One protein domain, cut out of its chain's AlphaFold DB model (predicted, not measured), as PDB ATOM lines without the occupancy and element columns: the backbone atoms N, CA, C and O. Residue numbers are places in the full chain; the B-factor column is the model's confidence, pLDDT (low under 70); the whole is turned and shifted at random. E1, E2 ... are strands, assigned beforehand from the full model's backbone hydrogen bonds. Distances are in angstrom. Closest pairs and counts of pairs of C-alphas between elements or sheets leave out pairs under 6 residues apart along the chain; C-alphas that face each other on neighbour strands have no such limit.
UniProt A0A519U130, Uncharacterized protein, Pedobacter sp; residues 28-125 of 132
ATOM      1  N   ASP A  28     -25.968 -38.083  55.674       94.94
ATOM      2  CA  ASP A  28     -26.354 -39.501  55.666       94.94
ATOM      3  C   ASP A  28     -25.127 -40.422  55.754       94.94
ATOM      4  O   ASP A  28     -25.229 -41.569  56.184       94.94
ATOM      5  N   LEU A  29     -23.951 -39.913  55.367       94.50
ATOM      6  CA  LEU A  29     -22.666 -40.594  55.511       94.50
ATOM      7  C   LEU A  29     -21.721 -39.814  56.427       94.50
ATOM      8  O   LEU A  29     -21.656 -38.582  56.379       94.50
ATOM      9  N   ALA A  30     -20.937 -40.549  57.216       93.56
ATOM     10  CA  ALA A  30     -19.852 -40.000  58.019       93.56
ATOM     11  C   ALA A  30     -18.526 -40.073  57.248       93.56
ATOM     12  O   ALA A  30     -18.090 -41.155  56.860       93.56
ATOM     13  N   PHE A  31     -17.864 -38.930  57.073       93.94
ATOM     14  CA  PHE A  31     -16.571 -38.830  56.396       93.94
ATOM     15  C   PHE A  31     -15.449 -38.726  57.429       93.94
ATOM     16  O   PHE A  31     -15.401 -37.773  58.205       93.94
ATOM     17  N   SER A  32     -14.556 -39.714  57.456       91.06
ATOM     18  CA  SER A  32     -13.414 -39.762  58.382       91.06
ATOM     19  C   SER A  32     -12.060 -39.596  57.688       91.06
ATOM     20  O   SER A  32     -11.061 -39.330  58.357       91.06
ATOM     21  N   THR A  33     -12.024 -39.730  56.362       94.19
ATOM     22  CA  THR A  33     -10.812 -39.626  55.544       94.19
ATOM     23  C   THR A  33     -10.762 -38.280  54.827       94.19
ATOM     24  O   THR A  33     -11.793 -37.734  54.424       94.19
ATOM     25  N   THR A  34      -9.552 -37.764  54.631       93.69
ATOM     26  CA  THR A  34      -9.279 -36.551  53.852       93.69
ATOM     27  C   THR A  34      -8.525 -36.901  52.580       93.69
ATOM     28  O   THR A  34      -7.716 -37.829  52.572       93.69
ATOM     29  N   CYS A  35      -8.748 -36.126  51.529       94.12
ATOM     30  CA  CYS A  35      -8.035 -36.238  50.271       94.12
ATOM     31  C   CYS A  35      -6.751 -35.412  50.296       94.12
ATOM     32  O   CYS A  35      -6.682 -34.351  50.929       94.12
ATOM     33  N   ASP A  36      -5.733 -35.890  49.589       93.81
ATOM     34  CA  ASP A  36      -4.484 -35.156  49.443       93.81
ATOM     35  C   ASP A  36      -4.589 -34.145  48.295       93.81
ATOM     36  O   ASP A  36      -4.384 -34.464  47.129       93.81
ATOM     37  N   PHE A  37      -4.925 -32.906  48.647       92.62
ATOM     38  CA  PHE A  37      -4.911 -31.765  47.728       92.62
ATOM     39  C   PHE A  37      -3.689 -30.861  47.946       92.62
ATOM     40  O   PHE A  37      -3.735 -29.671  47.617       92.62
ATOM     41  N   ALA A  38      -2.607 -31.369  48.547       87.94
ATOM     42  CA  ALA A  38      -1.431 -30.559  48.842       87.94
ATOM     43  C   ALA A  38      -0.886 -29.868  47.578       87.94
ATOM     44  O   ALA A  38      -0.723 -30.473  46.522       87.94
ATOM     45  N   GLY A  39      -0.621 -28.562  47.686       84.00
ATOM     46  CA  GLY A  39      -0.104 -27.755  46.576       84.00
ATOM     47  C   GLY A  39      -1.128 -27.393  45.493       84.00
ATOM     48  O   GLY A  39      -0.775 -26.663  44.571       84.00
ATOM     49  N   SER A  40      -2.380 -27.841  45.614       91.25
ATOM     50  CA  SER A  40      -3.454 -27.510  44.678       91.25
ATOM     51  C   SER A  40      -4.400 -26.444  45.228       91.25
ATOM     52  O   SER A  40      -4.584 -26.303  46.438       91.25
ATOM     53  N   ASN A  41      -5.049 -25.701  44.330       94.31
ATOM     54  CA  ASN A  41      -6.130 -24.796  44.708       94.31
ATOM     55  C   ASN A  41      -7.429 -25.583  44.892       94.31
ATOM     56  O   ASN A  41      -7.768 -26.441  44.080       94.31
ATOM     57  N   THR A  42      -8.195 -25.248  45.928       96.19
ATOM     58  CA  THR A  42      -9.512 -25.848  46.178       96.19
ATOM     59  C   THR A  42     -10.566 -24.768  46.353       96.19
ATOM     60  O   THR A  42     -10.273 -23.710  46.912       96.19
ATOM     61  N   ARG A  43     -11.806 -25.049  45.953       95.56
ATOM     62  CA  ARG A  43     -12.971 -24.208  46.249       95.56
ATOM     63  C   ARG A  43     -13.971 -24.960  47.115       95.56
ATOM     64  O   ARG A  43     -14.160 -26.162  46.942       95.56
ATOM     65  N   LEU A  44     -14.635 -24.245  48.015       96.75
ATOM     66  CA  LEU A  44     -15.747 -24.801  48.778       96.75
ATOM     67  C   LEU A  44     -16.999 -24.887  47.904       96.75
ATOM     68  O   LEU A  44     -17.290 -23.984  47.115       96.75
ATOM     69  N   VAL A  45     -17.730 -25.983  48.059       95.94
ATOM     70  CA  VAL A  45     -19.068 -26.182  47.503       95.94
ATOM     71  C   VAL A  45     -20.006 -26.430  48.672       95.94
ATOM     72  O   VAL A  45     -19.767 -27.337  49.466       95.94
ATOM     73  N   GLU A  46     -21.062 -25.628  48.775       95.62
ATOM     74  CA  GLU A  46     -22.067 -25.732  49.833       95.62
ATOM     75  C   GLU A  46     -23.436 -26.010  49.212       95.62
ATOM     76  O   GLU A  46     -23.935 -25.215  48.416       95.62
ATOM     77  N   GLY A  47     -24.038 -27.148  49.565       94.56
ATOM     78  CA  GLY A  47     -25.380 -27.519  49.104       94.56
ATOM     79  C   GLY A  47     -25.492 -27.724  47.591       94.56
ATOM     80  O   GLY A  47     -26.530 -27.407  47.011       94.56
ATOM     81  N   GLY A  48     -24.437 -28.230  46.948       96.19
ATOM     82  CA  GLY A  48     -24.493 -28.653  45.551       96.19
ATOM     83  C   GLY A  48     -25.460 -29.822  45.370       96.19
ATOM     84  O   GLY A  48     -25.694 -30.583  46.304       96.19
ATOM     85  N   THR A  49     -26.015 -29.978  44.171       96.94
ATOM     86  CA  THR A  49     -26.883 -31.110  43.822       96.94
ATOM     87  C   THR A  49     -26.324 -31.862  42.623       96.94
ATOM     88  O   THR A  49     -25.677 -31.284  41.744       96.94
ATOM     89  N   GLY A  50     -26.531 -33.173  42.592       96.19
ATOM     90  CA  GLY A  50     -26.028 -34.022  41.519       96.19
ATOM     91  C   GLY A  50     -26.517 -35.455  41.628       96.19
ATOM     92  O   GLY A  50     -27.357 -35.781  42.467       96.19
ATOM     93  N   THR A  51     -25.975 -36.309  40.772       96.31
ATOM     94  CA  THR A  51     -26.230 -37.748  40.784       96.31
ATOM     95  C   THR A  51     -24.954 -38.474  41.179       96.31
ATOM     96  O   THR A  51     -23.947 -38.361  40.484       96.31
ATOM     97  N   LEU A  52     -24.998 -39.216  42.282       96.44
ATOM     98  CA  LEU A  52     -23.931 -40.103  42.732       96.44
ATOM     99  C   LEU A  52     -24.047 -41.462  42.036       96.44
ATOM    100  O   LEU A  52     -25.139 -42.031  41.949       96.44
ATOM    101  N   ARG A  53     -22.917 -41.985  41.560       94.75
ATOM    102  CA  ARG A  53     -22.806 -43.265  40.847       94.75
ATOM    103  C   ARG A  53     -21.540 -43.994  41.280       94.75
ATOM    104  O   ARG A  53     -20.549 -43.334  41.584       94.75
ATOM    105  N   TYR A  54     -21.552 -45.324  41.253       93.94
ATOM    106  CA  TYR A  54     -20.339 -46.142  41.338       93.94
ATOM    107  C   TYR A  54     -20.035 -46.714  39.952       93.94
ATOM    108  O   TYR A  54     -20.855 -47.439  39.390       93.94
ATOM    109  N   THR A  55     -18.932 -46.276  39.344       92.62
ATOM    110  CA  THR A  55     -18.688 -46.472  37.909       92.62
ATOM    111  C   THR A  55     -17.208 -46.348  37.554       92.62
ATOM    112  O   THR A  55     -16.495 -45.509  38.106       92.62
ATOM    113  N   GLY A  56     -16.758 -47.146  36.587       92.56
ATOM    114  CA  GLY A  56     -15.468 -47.021  35.906       92.56
ATOM    115  C   GLY A  56     -15.522 -46.114  34.675       92.56
ATOM    116  O   GLY A  56     -14.585 -46.070  33.886       92.56
ATOM    117  N   LEU A  57     -16.629 -45.401  34.463       90.12
ATOM    118  CA  LEU A  57     -16.853 -44.493  33.337       90.12
ATOM    119  C   LEU A  57     -17.442 -43.169  33.828       90.12
ATOM    120  O   LEU A  57     -18.347 -43.160  34.664       90.12
ATOM    121  N   THR A  58     -16.995 -42.059  33.250       86.62
ATOM    122  CA  THR A  58     -17.672 -40.759  33.333       86.62
ATOM    123  C   THR A  58     -18.288 -40.408  31.981       86.62
ATOM    124  O   THR A  58     -18.002 -41.054  30.972       86.62
ATOM    125  N   SER A  59     -19.102 -39.352  31.925       79.81
ATOM    126  CA  SER A  59     -19.616 -38.808  30.658       79.81
ATOM    127  C   SER A  59     -18.531 -38.431  29.634       79.81
ATOM    128  O   SER A  59     -18.839 -38.309  28.450       79.81
ATOM    129  N   ASN A  60     -17.273 -38.282  30.071       81.56
ATOM    130  CA  ASN A  60     -16.172 -37.789  29.247       81.56
ATOM    131  C   ASN A  60     -15.060 -38.822  28.994       81.56
ATOM    132  O   ASN A  60     -14.317 -38.666  28.028       81.56
ATOM    133  N   THR A  61     -14.877 -39.831  29.858       89.25
ATOM    134  CA  THR A  61     -13.751 -40.777  29.745       89.25
ATOM    135  C   THR A  61     -13.954 -42.062  30.559       89.25
ATOM    136  O   THR A  61     -14.831 -42.135  31.419       89.25
ATOM    137  N   SER A  62     -13.106 -43.067  30.330       92.12
ATOM    138  CA  SER A  62     -12.962 -44.228  31.213       92.12
ATOM    139  C   SER A  62     -12.036 -43.930  32.391       92.12
ATOM    140  O   SER A  62     -10.986 -43.310  32.225       92.12
ATOM    141  N   LEU A  63     -12.398 -44.423  33.570       89.38
ATOM    142  CA  LEU A  63     -11.581 -44.395  34.775       89.38
ATOM    143  C   LEU A  63     -10.746 -45.686  34.887       89.38
ATOM    144  O   LEU A  63     -11.168 -46.727  34.384       89.38
ATOM    145  N   PRO A  64      -9.570 -45.643  35.545       89.00
ATOM    146  CA  PRO A  64      -8.734 -46.833  35.739       89.00
ATOM    147  C   PRO A  64      -9.405 -47.938  36.566       89.00
ATOM    148  O   PRO A  64      -9.191 -49.112  36.289       89.00
ATOM    149  N   ASP A  65     -10.225 -47.546  37.545       90.69
ATOM    150  CA  ASP A  65     -11.021 -48.438  38.388       90.69
ATOM    151  C   ASP A  65     -12.420 -47.845  38.582       90.69
ATOM    152  O   ASP A  65     -12.621 -46.642  38.375       90.69
ATOM    153  N   ASP A  66     -13.349 -48.652  39.094       91.19
ATOM    154  CA  ASP A  66     -14.641 -48.159  39.560       91.19
ATOM    155  C   ASP A  66     -14.460 -47.212  40.756       91.19
ATOM    156  O   ASP A  66     -13.842 -47.547  41.775       91.19
ATOM    157  N   LYS A  67     -15.011 -46.001  40.634       93.88
ATOM    158  CA  LYS A  67     -14.986 -44.963  41.671       93.88
ATOM    159  C   LYS A  67     -16.393 -44.431  41.914       93.88
ATOM    160  O   LYS A  67     -17.286 -44.551  41.075       93.88
ATOM    161  N   PHE A  68     -16.573 -43.775  43.056       96.06
ATOM    162  CA  PHE A  68     -17.752 -42.953  43.287       96.06
ATOM    163  C   PHE A  68     -17.606 -41.624  42.546       96.06
ATOM    164  O   PHE A  68     -16.606 -40.926  42.710       96.06
ATOM    165  N   VAL A  69     -18.602 -41.273  41.739       96.50
ATOM    166  CA  VAL A  69     -18.609 -40.066  40.908       96.50
ATOM    167  C   VAL A  69     -19.906 -39.302  41.132       96.50
ATOM    168  O   VAL A  69     -20.982 -39.896  41.102       96.50
ATOM    169  N   ILE A  70     -19.806 -37.988  41.334       97.12
ATOM    170  CA  ILE A  70     -20.946 -37.070  41.323       97.12
ATOM    171  C   ILE A  70     -20.977 -36.347  39.977       97.12
ATOM    172  O   ILE A  70     -20.022 -35.667  39.596       97.12
ATOM    173  N   GLU A  71     -22.096 -36.469  39.268       95.69
ATOM    174  CA  GLU A  71     -22.371 -35.731  38.036       95.69
ATOM    175  C   GLU A  71     -23.358 -34.592  38.326       95.69
ATOM    176  O   GLU A  71     -24.476 -34.822  38.795       95.69
ATOM    177  N   SER A  72     -22.946 -33.355  38.033       94.75
ATOM    178  CA  SER A  72     -23.754 -32.144  38.218       94.75
ATOM    179  C   SER A  72     -23.843 -31.353  36.907       94.75
ATOM    180  O   SER A  72     -22.841 -31.248  36.193       94.75
ATOM    181  N   PRO A  73     -25.004 -30.761  36.566       90.69
ATOM    182  CA  PRO A  73     -25.160 -30.005  35.325       90.69
ATOM    183  C   PRO A  73     -24.148 -28.859  35.193       90.69
ATOM    184  O   PRO A  73     -23.966 -28.067  36.118       90.69
ATOM    185  N   GLY A  74     -23.512 -28.755  34.022       89.19
ATOM    186  CA  GLY A  74     -22.563 -27.680  33.711       89.19
ATOM    187  C   GLY A  74     -21.219 -27.771  34.441       89.19
ATOM    188  O   GLY A  74     -20.472 -26.795  34.440       89.19
ATOM    189  N   GLN A  75     -20.907 -28.905  35.072       91.25
ATOM    190  CA  GLN A  75     -19.638 -29.143  35.758       91.25
ATOM    191  C   GLN A  75     -18.964 -30.404  35.215       91.25
ATOM    192  O   GLN A  75     -19.628 -31.302  34.696       91.25
ATOM    193  N   LEU A  76     -17.637 -30.472  35.345       94.00
ATOM    194  CA  LEU A  76     -16.914 -31.720  35.118       94.00
ATOM    195  C   LEU A  76     -17.394 -32.784  36.122       94.00
ATOM    196  O   LEU A  76     -17.669 -32.434  37.273       94.00
ATOM    197  N   PRO A  77     -17.453 -34.068  35.725       96.06
ATOM    198  CA  PRO A  77     -17.670 -35.170  36.655       96.06
ATOM    199  C   PRO A  77     -16.679 -35.103  37.820       96.06
ATOM    200  O   PRO A  77     -15.481 -34.898  37.608       96.06
ATOM    201  N   MET A  78     -17.177 -35.269  39.042       96.81
ATOM    202  CA  MET A  78     -16.382 -35.148  40.263       96.81
ATOM    203  C   MET A  78     -16.153 -36.527  40.871       96.81
ATOM    204  O   MET A  78     -17.098 -37.160  41.337       96.81
ATOM    205  N   VAL A  79     -14.910 -36.991  40.884       96.69
ATOM    206  CA  VAL A  79     -14.511 -38.236  41.542       96.69
ATOM    207  C   VAL A  79     -14.418 -37.988  43.048       96.69
ATOM    208  O   VAL A  79     -13.709 -37.085  43.496       96.69
ATOM    209  N   VAL A  80     -15.142 -38.779  43.836       97.44
ATOM    210  CA  VAL A  80     -15.149 -38.683  45.298       97.44
ATOM    211  C   VAL A  80     -13.964 -39.462  45.858       97.44
ATOM    212  O   VAL A  80     -13.923 -40.690  45.781       97.44
ATOM    213  N   CYS A  81     -13.010 -38.755  46.454       96.12
ATOM    214  CA  CYS A  81     -11.754 -39.342  46.930       96.12
ATOM    215  C   CYS A  81     -11.820 -39.873  48.375       96.12
ATOM    216  O   CYS A  81     -10.966 -40.661  48.774       96.12
ATOM    217  N   ASN A  82     -12.839 -39.495  49.155       97.25
ATOM    218  CA  ASN A  82     -12.990 -39.900  50.557       97.25
ATOM    219  C   ASN A  82     -14.299 -40.644  50.863       97.25
ATOM    220  O   ASN A  82     -14.796 -40.570  51.989       97.25
ATOM    221  N   MET A  83     -14.867 -41.363  49.888       97.06
ATOM    222  CA  MET A  83     -16.069 -42.159  50.147       97.06
ATOM    223  C   MET A  83     -15.780 -43.229  51.222       97.06
ATOM    224  O   MET A  83     -14.773 -43.933  51.103       97.06
ATOM    225  N   PRO A  84     -16.621 -43.375  52.267       95.31
ATOM    226  CA  PRO A  84     -16.424 -44.397  53.291       95.31
ATOM    227  C   PRO A  84     -16.427 -45.803  52.690       95.31
ATOM    228  O   PRO A  84     -17.314 -46.142  51.913       95.31
ATOM    229  N   SER A  85     -15.479 -46.651  53.094       92.00
ATOM    230  CA  SER A  85     -15.333 -48.012  52.551       92.00
ATOM    231  C   SER A  85     -16.499 -48.947  52.876       92.00
ATOM    232  O   SER A  85     -16.632 -49.992  52.255       92.00
ATOM    233  N   THR A  86     -17.323 -48.597  53.864       92.00
ATOM    234  CA  THR A  86     -18.528 -49.346  54.237       92.00
ATOM    235  C   THR A  86     -19.742 -48.974  53.391       92.00
ATOM    236  O   THR A  86     -20.779 -49.617  53.520       92.00
ATOM    237  N   PHE A  87     -19.665 -47.895  52.605       93.50
ATOM    238  CA  PHE A  87     -20.750 -47.491  51.725       93.50
ATOM    239  C   PHE A  87     -20.611 -48.203  50.383       93.50
ATOM    240  O   PHE A  87     -19.570 -48.126  49.733       93.50
ATOM    241  N   GLU A  88     -21.682 -48.862  49.959       92.38
ATOM    242  CA  GLU A  88     -21.735 -49.601  48.706       92.38
ATOM    243  C   GLU A  88     -22.909 -49.102  47.860       92.38
ATOM    244  O   GLU A  88     -24.007 -48.856  48.363       92.38
ATOM    245  N   LEU A  89     -22.671 -48.974  46.558       89.12
ATOM    246  CA  LEU A  89     -23.699 -48.841  45.530       89.12
ATOM    247  C   LEU A  89     -23.473 -49.966  44.528       89.12
ATOM    248  O   LEU A  89     -22.331 -50.233  44.148       89.12
ATOM    249  N   THR A  90     -24.541 -50.620  44.081       83.19
ATOM    250  CA  THR A  90     -24.401 -51.597  43.000       83.19
ATOM    251  C   THR A  90     -24.022 -50.884  41.705       83.19
ATOM    252  O   THR A  90     -24.434 -49.743  41.482       83.19
ATOM    253  N   ALA A  91     -23.278 -51.563  40.828       72.12
ATOM    254  CA  ALA A  91     -23.048 -51.074  39.471       72.12
ATOM    255  C   ALA A  91     -24.394 -50.695  38.819       72.12
ATOM    256  O   ALA A  91     -25.405 -51.362  39.041       72.12
ATOM    257  N   ASP A  92     -24.406 -49.581  38.088       71.00
ATOM    258  CA  ASP A  92     -25.585 -48.955  37.465       71.00
ATOM    259  C   ASP A  92     -26.628 -48.332  38.410       71.00
ATOM    260  O   ASP A  92     -27.531 -47.637  37.938       71.00
ATOM    261  N   GLN A  93     -26.497 -48.476  39.735       84.31
ATOM    262  CA  GLN A  93     -27.334 -47.717  40.659       84.31
ATOM    263  C   GLN A  93     -26.890 -46.255  40.686       84.31
ATOM    264  O   GLN A  93     -25.710 -45.925  40.835       84.31
ATOM    265  N   THR A  94     -27.868 -45.364  40.569       91.12
ATOM    266  CA  THR A  94     -27.654 -43.923  40.652       91.12
ATOM    267  C   THR A  94     -28.544 -43.339  41.731       91.12
ATOM    268  O   THR A  94     -29.715 -43.705  41.814       91.12
ATOM    269  N   VAL A  95     -28.017 -42.414  42.529       93.75
ATOM    270  CA  VAL A  95     -28.781 -41.765  43.601       93.75
ATOM    271  C   VAL A  95     -28.637 -40.259  43.473       93.75
ATOM    272  O   VAL A  95     -27.528 -39.749  43.321       93.75
ATOM    273  N   ARG A  96     -29.751 -39.528  43.519       96.44
ATOM    274  CA  ARG A  96     -29.708 -38.062  43.566       96.44
ATOM    275  C   ARG A  96     -29.227 -37.633  44.945       96.44
ATOM    276  O   ARG A  96     -29.639 -38.203  45.951       96.44
ATOM    277  N   VAL A  97     -28.329 -36.660  44.993       96.81
ATOM    278  CA  VAL A  97     -27.688 -36.230  46.235       96.81
ATOM    279  C   VAL A  97     -27.603 -34.719  46.328       96.81
ATOM    280  O   VAL A  97     -27.347 -34.031  45.338       96.81
ATOM    281  N   THR A  98     -27.724 -34.219  47.553       97.19
ATOM    282  CA  THR A  98     -27.217 -32.907  47.943       97.19
ATOM    283  C   THR A  98     -25.878 -33.101  48.657       97.19
ATOM    284  O   THR A  98     -25.780 -33.920  49.568       97.19
ATOM    285  N   TYR A  99     -24.846 -32.347  48.290       97.25
ATOM    286  CA  TYR A  99     -23.488 -32.528  48.797       97.25
ATOM    287  C   TYR A  99     -22.811 -31.199  49.150       97.25
ATOM    288  O   TYR A  99     -23.140 -30.141  48.611       97.25
ATOM    289  N   SER A 100     -21.842 -31.261  50.062       97.56
ATOM    290  CA  SER A 100     -20.895 -30.171  50.322       97.56
ATOM    291  C   SER A 100     -19.485 -30.739  50.471       97.56
ATOM    292  O   SER A 100     -19.306 -31.911  50.817       97.56
ATOM    293  N   GLY A 101     -18.475 -29.919  50.189       97.12
ATOM    294  CA  GLY A 101     -17.093 -30.378  50.225       97.12
ATOM    295  C   GLY A 101     -16.074 -29.382  49.687       97.12
ATOM    296  O   GLY A 101     -16.390 -28.224  49.397       97.12
ATOM    297  N   ARG A 102     -14.836 -29.857  49.544       97.31
ATOM    298  CA  ARG A 102     -13.737 -29.146  48.882       97.31
ATOM    299  C   ARG A 102     -13.534 -29.739  47.496       97.31
ATOM    300  O   ARG A 102     -13.213 -30.916  47.368       97.31
ATOM    301  N   LEU A 103     -13.714 -28.919  46.469       96.81
ATOM    302  CA  LEU A 103     -13.504 -29.300  45.079       96.81
ATOM    303  C   LEU A 103     -12.133 -28.827  44.603       96.81
ATOM    304  O   LEU A 103     -11.793 -27.655  44.790       96.81
ATOM    305  N   LEU A 104     -11.391 -29.704  43.935       96.19
ATOM    306  CA  LEU A 104     -10.146 -29.358  43.265       96.19
ATOM    307  C   LEU A 104     -10.409 -28.359  42.123       96.19
ATOM    308  O   LEU A 104     -11.258 -28.576  41.253       96.19
ATOM    309  N   VAL A 105      -9.690 -27.234  42.141       94.31
ATOM    310  CA  VAL A 105      -9.740 -26.214  41.087       94.31
ATOM    311  C   VAL A 105      -8.619 -26.490  40.104       94.31
ATOM    312  O   VAL A 105      -7.440 -26.365  40.430       94.31
ATOM    313  N   LEU A 106      -9.012 -26.834  38.885       91.69
ATOM    314  CA  LEU A 106      -8.096 -27.043  37.776       91.69
ATOM    315  C   LEU A 106      -7.726 -25.697  37.142       91.69
ATOM    316  O   LEU A 106      -8.545 -24.774  37.107       91.69
ATOM    317  N   ALA A 107      -6.498 -25.583  36.639       88.44
ATOM    318  CA  ALA A 107      -6.090 -24.415  35.863       88.44
ATOM    319  C   ALA A 107      -6.887 -24.360  34.547       88.44
ATOM    320  O   ALA A 107      -7.261 -25.406  34.015       88.44
ATOM    321  N   ALA A 108      -7.159 -23.164  34.021       83.19
ATOM    322  CA  ALA A 108      -8.069 -22.973  32.884       83.19
ATOM    323  C   ALA A 108      -7.596 -23.674  31.595       83.19
ATOM    324  O   ALA A 108      -8.404 -24.038  30.748       83.19
ATOM    325  N   GLU A 109      -6.290 -23.865  31.465       85.56
ATOM    326  CA  GLU A 109      -5.608 -24.560  30.377       85.56
ATOM    327  C   GLU A 109      -5.557 -26.087  30.543       85.56
ATOM    328  O   GLU A 109      -5.037 -26.783  29.673       85.56
ATOM    329  N   THR A 110      -6.071 -26.619  31.656       87.50
ATOM    330  CA  THR A 110      -6.060 -28.061  31.920       87.50
ATOM    331  C   THR A 110      -7.133 -28.743  31.081       87.50
ATOM    332  O   THR A 110      -8.326 -28.537  31.305       87.50
ATOM    333  N   ASP A 111      -6.716 -29.600  30.152       86.88
ATOM    334  CA  ASP A 111      -7.620 -30.511  29.450       86.88
ATOM    335  C   ASP A 111      -7.960 -31.697  30.362       86.88
ATOM    336  O   ASP A 111      -7.265 -32.714  30.397       86.88
ATOM    337  N   ALA A 112      -8.986 -31.514  31.192       89.12
ATOM    338  CA  ALA A 112      -9.411 -32.499  32.171       89.12
ATOM    339  C   ALA A 112     -10.800 -33.048  31.855       89.12
ATOM    340  O   ALA A 112     -11.765 -32.313  31.657       89.12
ATOM    341  N   SER A 113     -10.920 -34.372  31.904       91.62
ATOM    342  CA  SER A 113     -12.196 -35.071  31.718       91.62
ATOM    343  C   SER A 113     -13.016 -35.188  33.010       91.62
ATOM    344  O   SER A 113     -14.207 -35.500  32.956       91.62
ATOM    345  N   ASN A 114     -12.386 -34.973  34.165       93.38
ATOM    346  CA  ASN A 114     -12.982 -35.024  35.497       93.38
ATOM    347  C   ASN A 114     -12.193 -34.124  36.468       93.38
ATOM    348  O   ASN A 114     -11.147 -33.580  36.121       93.38
ATOM    349  N   THR A 115     -12.721 -33.950  37.673       94.75
ATOM    350  CA  THR A 115     -12.029 -33.322  38.806       94.75
ATOM    351  C   THR A 115     -12.246 -34.164  40.066       94.75
ATOM    352  O   THR A 115     -13.029 -35.113  40.047       94.75
ATOM    353  N   GLU A 116     -11.591 -33.818  41.169       96.38
ATOM    354  CA  GLU A 116     -11.723 -34.512  42.452       96.38
ATOM    355  C   GLU A 116     -12.468 -33.672  43.489       96.38
ATOM    356  O   GLU A 116     -12.312 -32.448  43.559       96.38
ATOM    357  N   ILE A 117     -13.265 -34.342  44.324       98.00
ATOM    358  CA  ILE A 117     -13.982 -33.734  45.444       98.00
ATOM    359  C   ILE A 117     -13.768 -34.515  46.743       98.00
ATOM    360  O   ILE A 117     -13.981 -35.726  46.812       98.00
ATOM    361  N   GLU A 118     -13.408 -33.786  47.798       98.25
ATOM    362  CA  GLU A 118     -13.456 -34.261  49.180       98.25
ATOM    363  C   GLU A 118     -14.791 -33.844  49.798       98.25
ATOM    364  O   GLU A 118     -15.071 -32.651  49.930       98.25
ATOM    365  N   LEU A 119     -15.617 -34.810  50.188       98.00
ATOM    366  CA  LEU A 119     -16.920 -34.547  50.788       98.00
ATOM    367  C   LEU A 119     -16.812 -34.354  52.300       98.00
ATOM    368  O   LEU A 119     -16.082 -35.067  52.986       98.00
ATOM    369  N   ASN A 120     -17.593 -33.416  52.828       96.31
ATOM    370  CA  ASN A 120     -17.835 -33.276  54.267       96.31
ATOM    371  C   ASN A 120     -19.324 -33.393  54.630       96.31
ATOM    372  O   ASN A 120     -19.674 -33.388  55.809       96.31
ATOM    373  N   TYR A 121     -20.190 -33.494  53.622       96.94
ATOM    374  CA  TYR A 121     -21.624 -33.681  53.753       96.94
ATOM    375  C   TYR A 121     -22.164 -34.344  52.485       96.94
ATOM    376  O   TYR A 121     -21.851 -33.913  51.372       96.94
ATOM    377  N   LEU A 122     -23.023 -35.343  52.656       96.69
ATOM    378  CA  LEU A 122     -23.787 -35.968  51.588       96.69
ATOM    379  C   LEU A 122     -25.160 -36.347  52.133       96.69
ATOM    380  O   LEU A 122     -25.263 -36.951  53.196       96.69
ATOM    381  N   LYS A 123     -26.205 -36.015  51.387       95.94
ATOM    382  CA  LYS A 123     -27.573 -36.415  51.680       95.94
ATOM    383  C   LYS A 123     -28.214 -37.008  50.442       95.94
ATOM    384  O   LYS A 123     -28.187 -36.371  49.390       95.94
ATOM    385  N   PHE A 124     -28.783 -38.194  50.574       94.88
ATOM    386  CA  PHE A 124     -29.560 -38.841  49.536       94.88
ATOM    387  C   PHE A 124     -30.913 -38.140  49.421       94.88
ATOM    388  O   PHE A 124     -31.616 -37.905  50.406       94.88
ATOM    389  N   GLU A 125     -31.264 -37.756  48.203       92.00
ATOM    390  CA  GLU A 125     -32.604 -37.287  47.896       92.00
ATOM    391  C   GLU A 125     -33.463 -38.532  47.693       92.00
ATOM    392  O   GLU A 125     -33.216 -39.316  46.774       92.00
TER     393      GLU A 125
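What this domain is: This is residues 28 to 125 of the 132 residues of an uncharacterized protein of Pedobacter sp (UniProt A0A519U130). The printed part is a small closed barrel of five strands, four of which, E1, E2, E4 and E5, bend strongly, with a long unnamed stretch, residues 28 to 41, running along the outside before the first strand. Round the ring run E1, E2, E3, E5, E4 and back to E1, and E3, of three residues, makes only a short piece of the wall. The printed part has 98 residues with no named helix and five named strands, E1 to E5 in order along the chain; the class is all strand and the barrel is mixed. It is compact, with a radius of gyration of the C-alphas of 12.7 A and spans of 35 by 26 by 23 A.

Where its parts are: After residues 28 to 41, E1 runs from residue 42 to 57, 23.8 A long, beginning at C-alpha 42 at (-9.512, -25.848, 46.178); it bends by 112 degrees at residue 46. E2 is residues 62 to 71, 14.4 A long, and bends by 126 degrees at residue 65. E3 is residues 78 to 80, 6.3 A long, with C-alpha 78 at (-16.382, -35.148, 40.263). E4, residues 94 to 104, is 22.9 A long and bends by 87 degrees at residue 101. E5, residues 115 to 124, is 21.3 A long, bends by 89 degrees at residue 120 and ends with C-alpha 124 at (-29.560, -38.841, 49.536).

How they stand to each other: E1 has E2 on one side, beside residues 50 to 57, and E4 on the other side, beside residues 42 to 53. E1 and E2 are an antiparallel hairpin, with N 53 and O 69 2.9 A apart, within hydrogen-bond range. E2 and E3 are also an antiparallel hairpin, with N 80 and O 68 at 2.8 A. E1, E2 and E3 form a meander, each strand the antiparallel neighbour of the one before. With E4 they form a Greek key, four strands in a row in which the first is the antiparallel neighbour of the fourth. E3 and E5 are parallel, with N 79 and O 115 at 2.8 A. The pairing of E5 is staggered: residues 115 to 117 pair with E3, and 117 to 124 with E4. E4 and E5 are an antiparallel hairpin, with N 102 and O 118 at 2.8 A. E4 and E1, antiparallel, close the ring, with N 97 and O 50 at 2.8 A. E3 and E4 are apart, but only just, with a closest distance of 8.1 A.

The domain as a whole: The two C-alphas farthest apart, those of Thr 86 and Glu 109, are 36.8 A from each other. The link from E3 to E4, residues 81 to 93, is long; that from E1 to E2 is tight. The printed part has no cut. Its mean pLDDT is 92.8, and no printed residue is under 70.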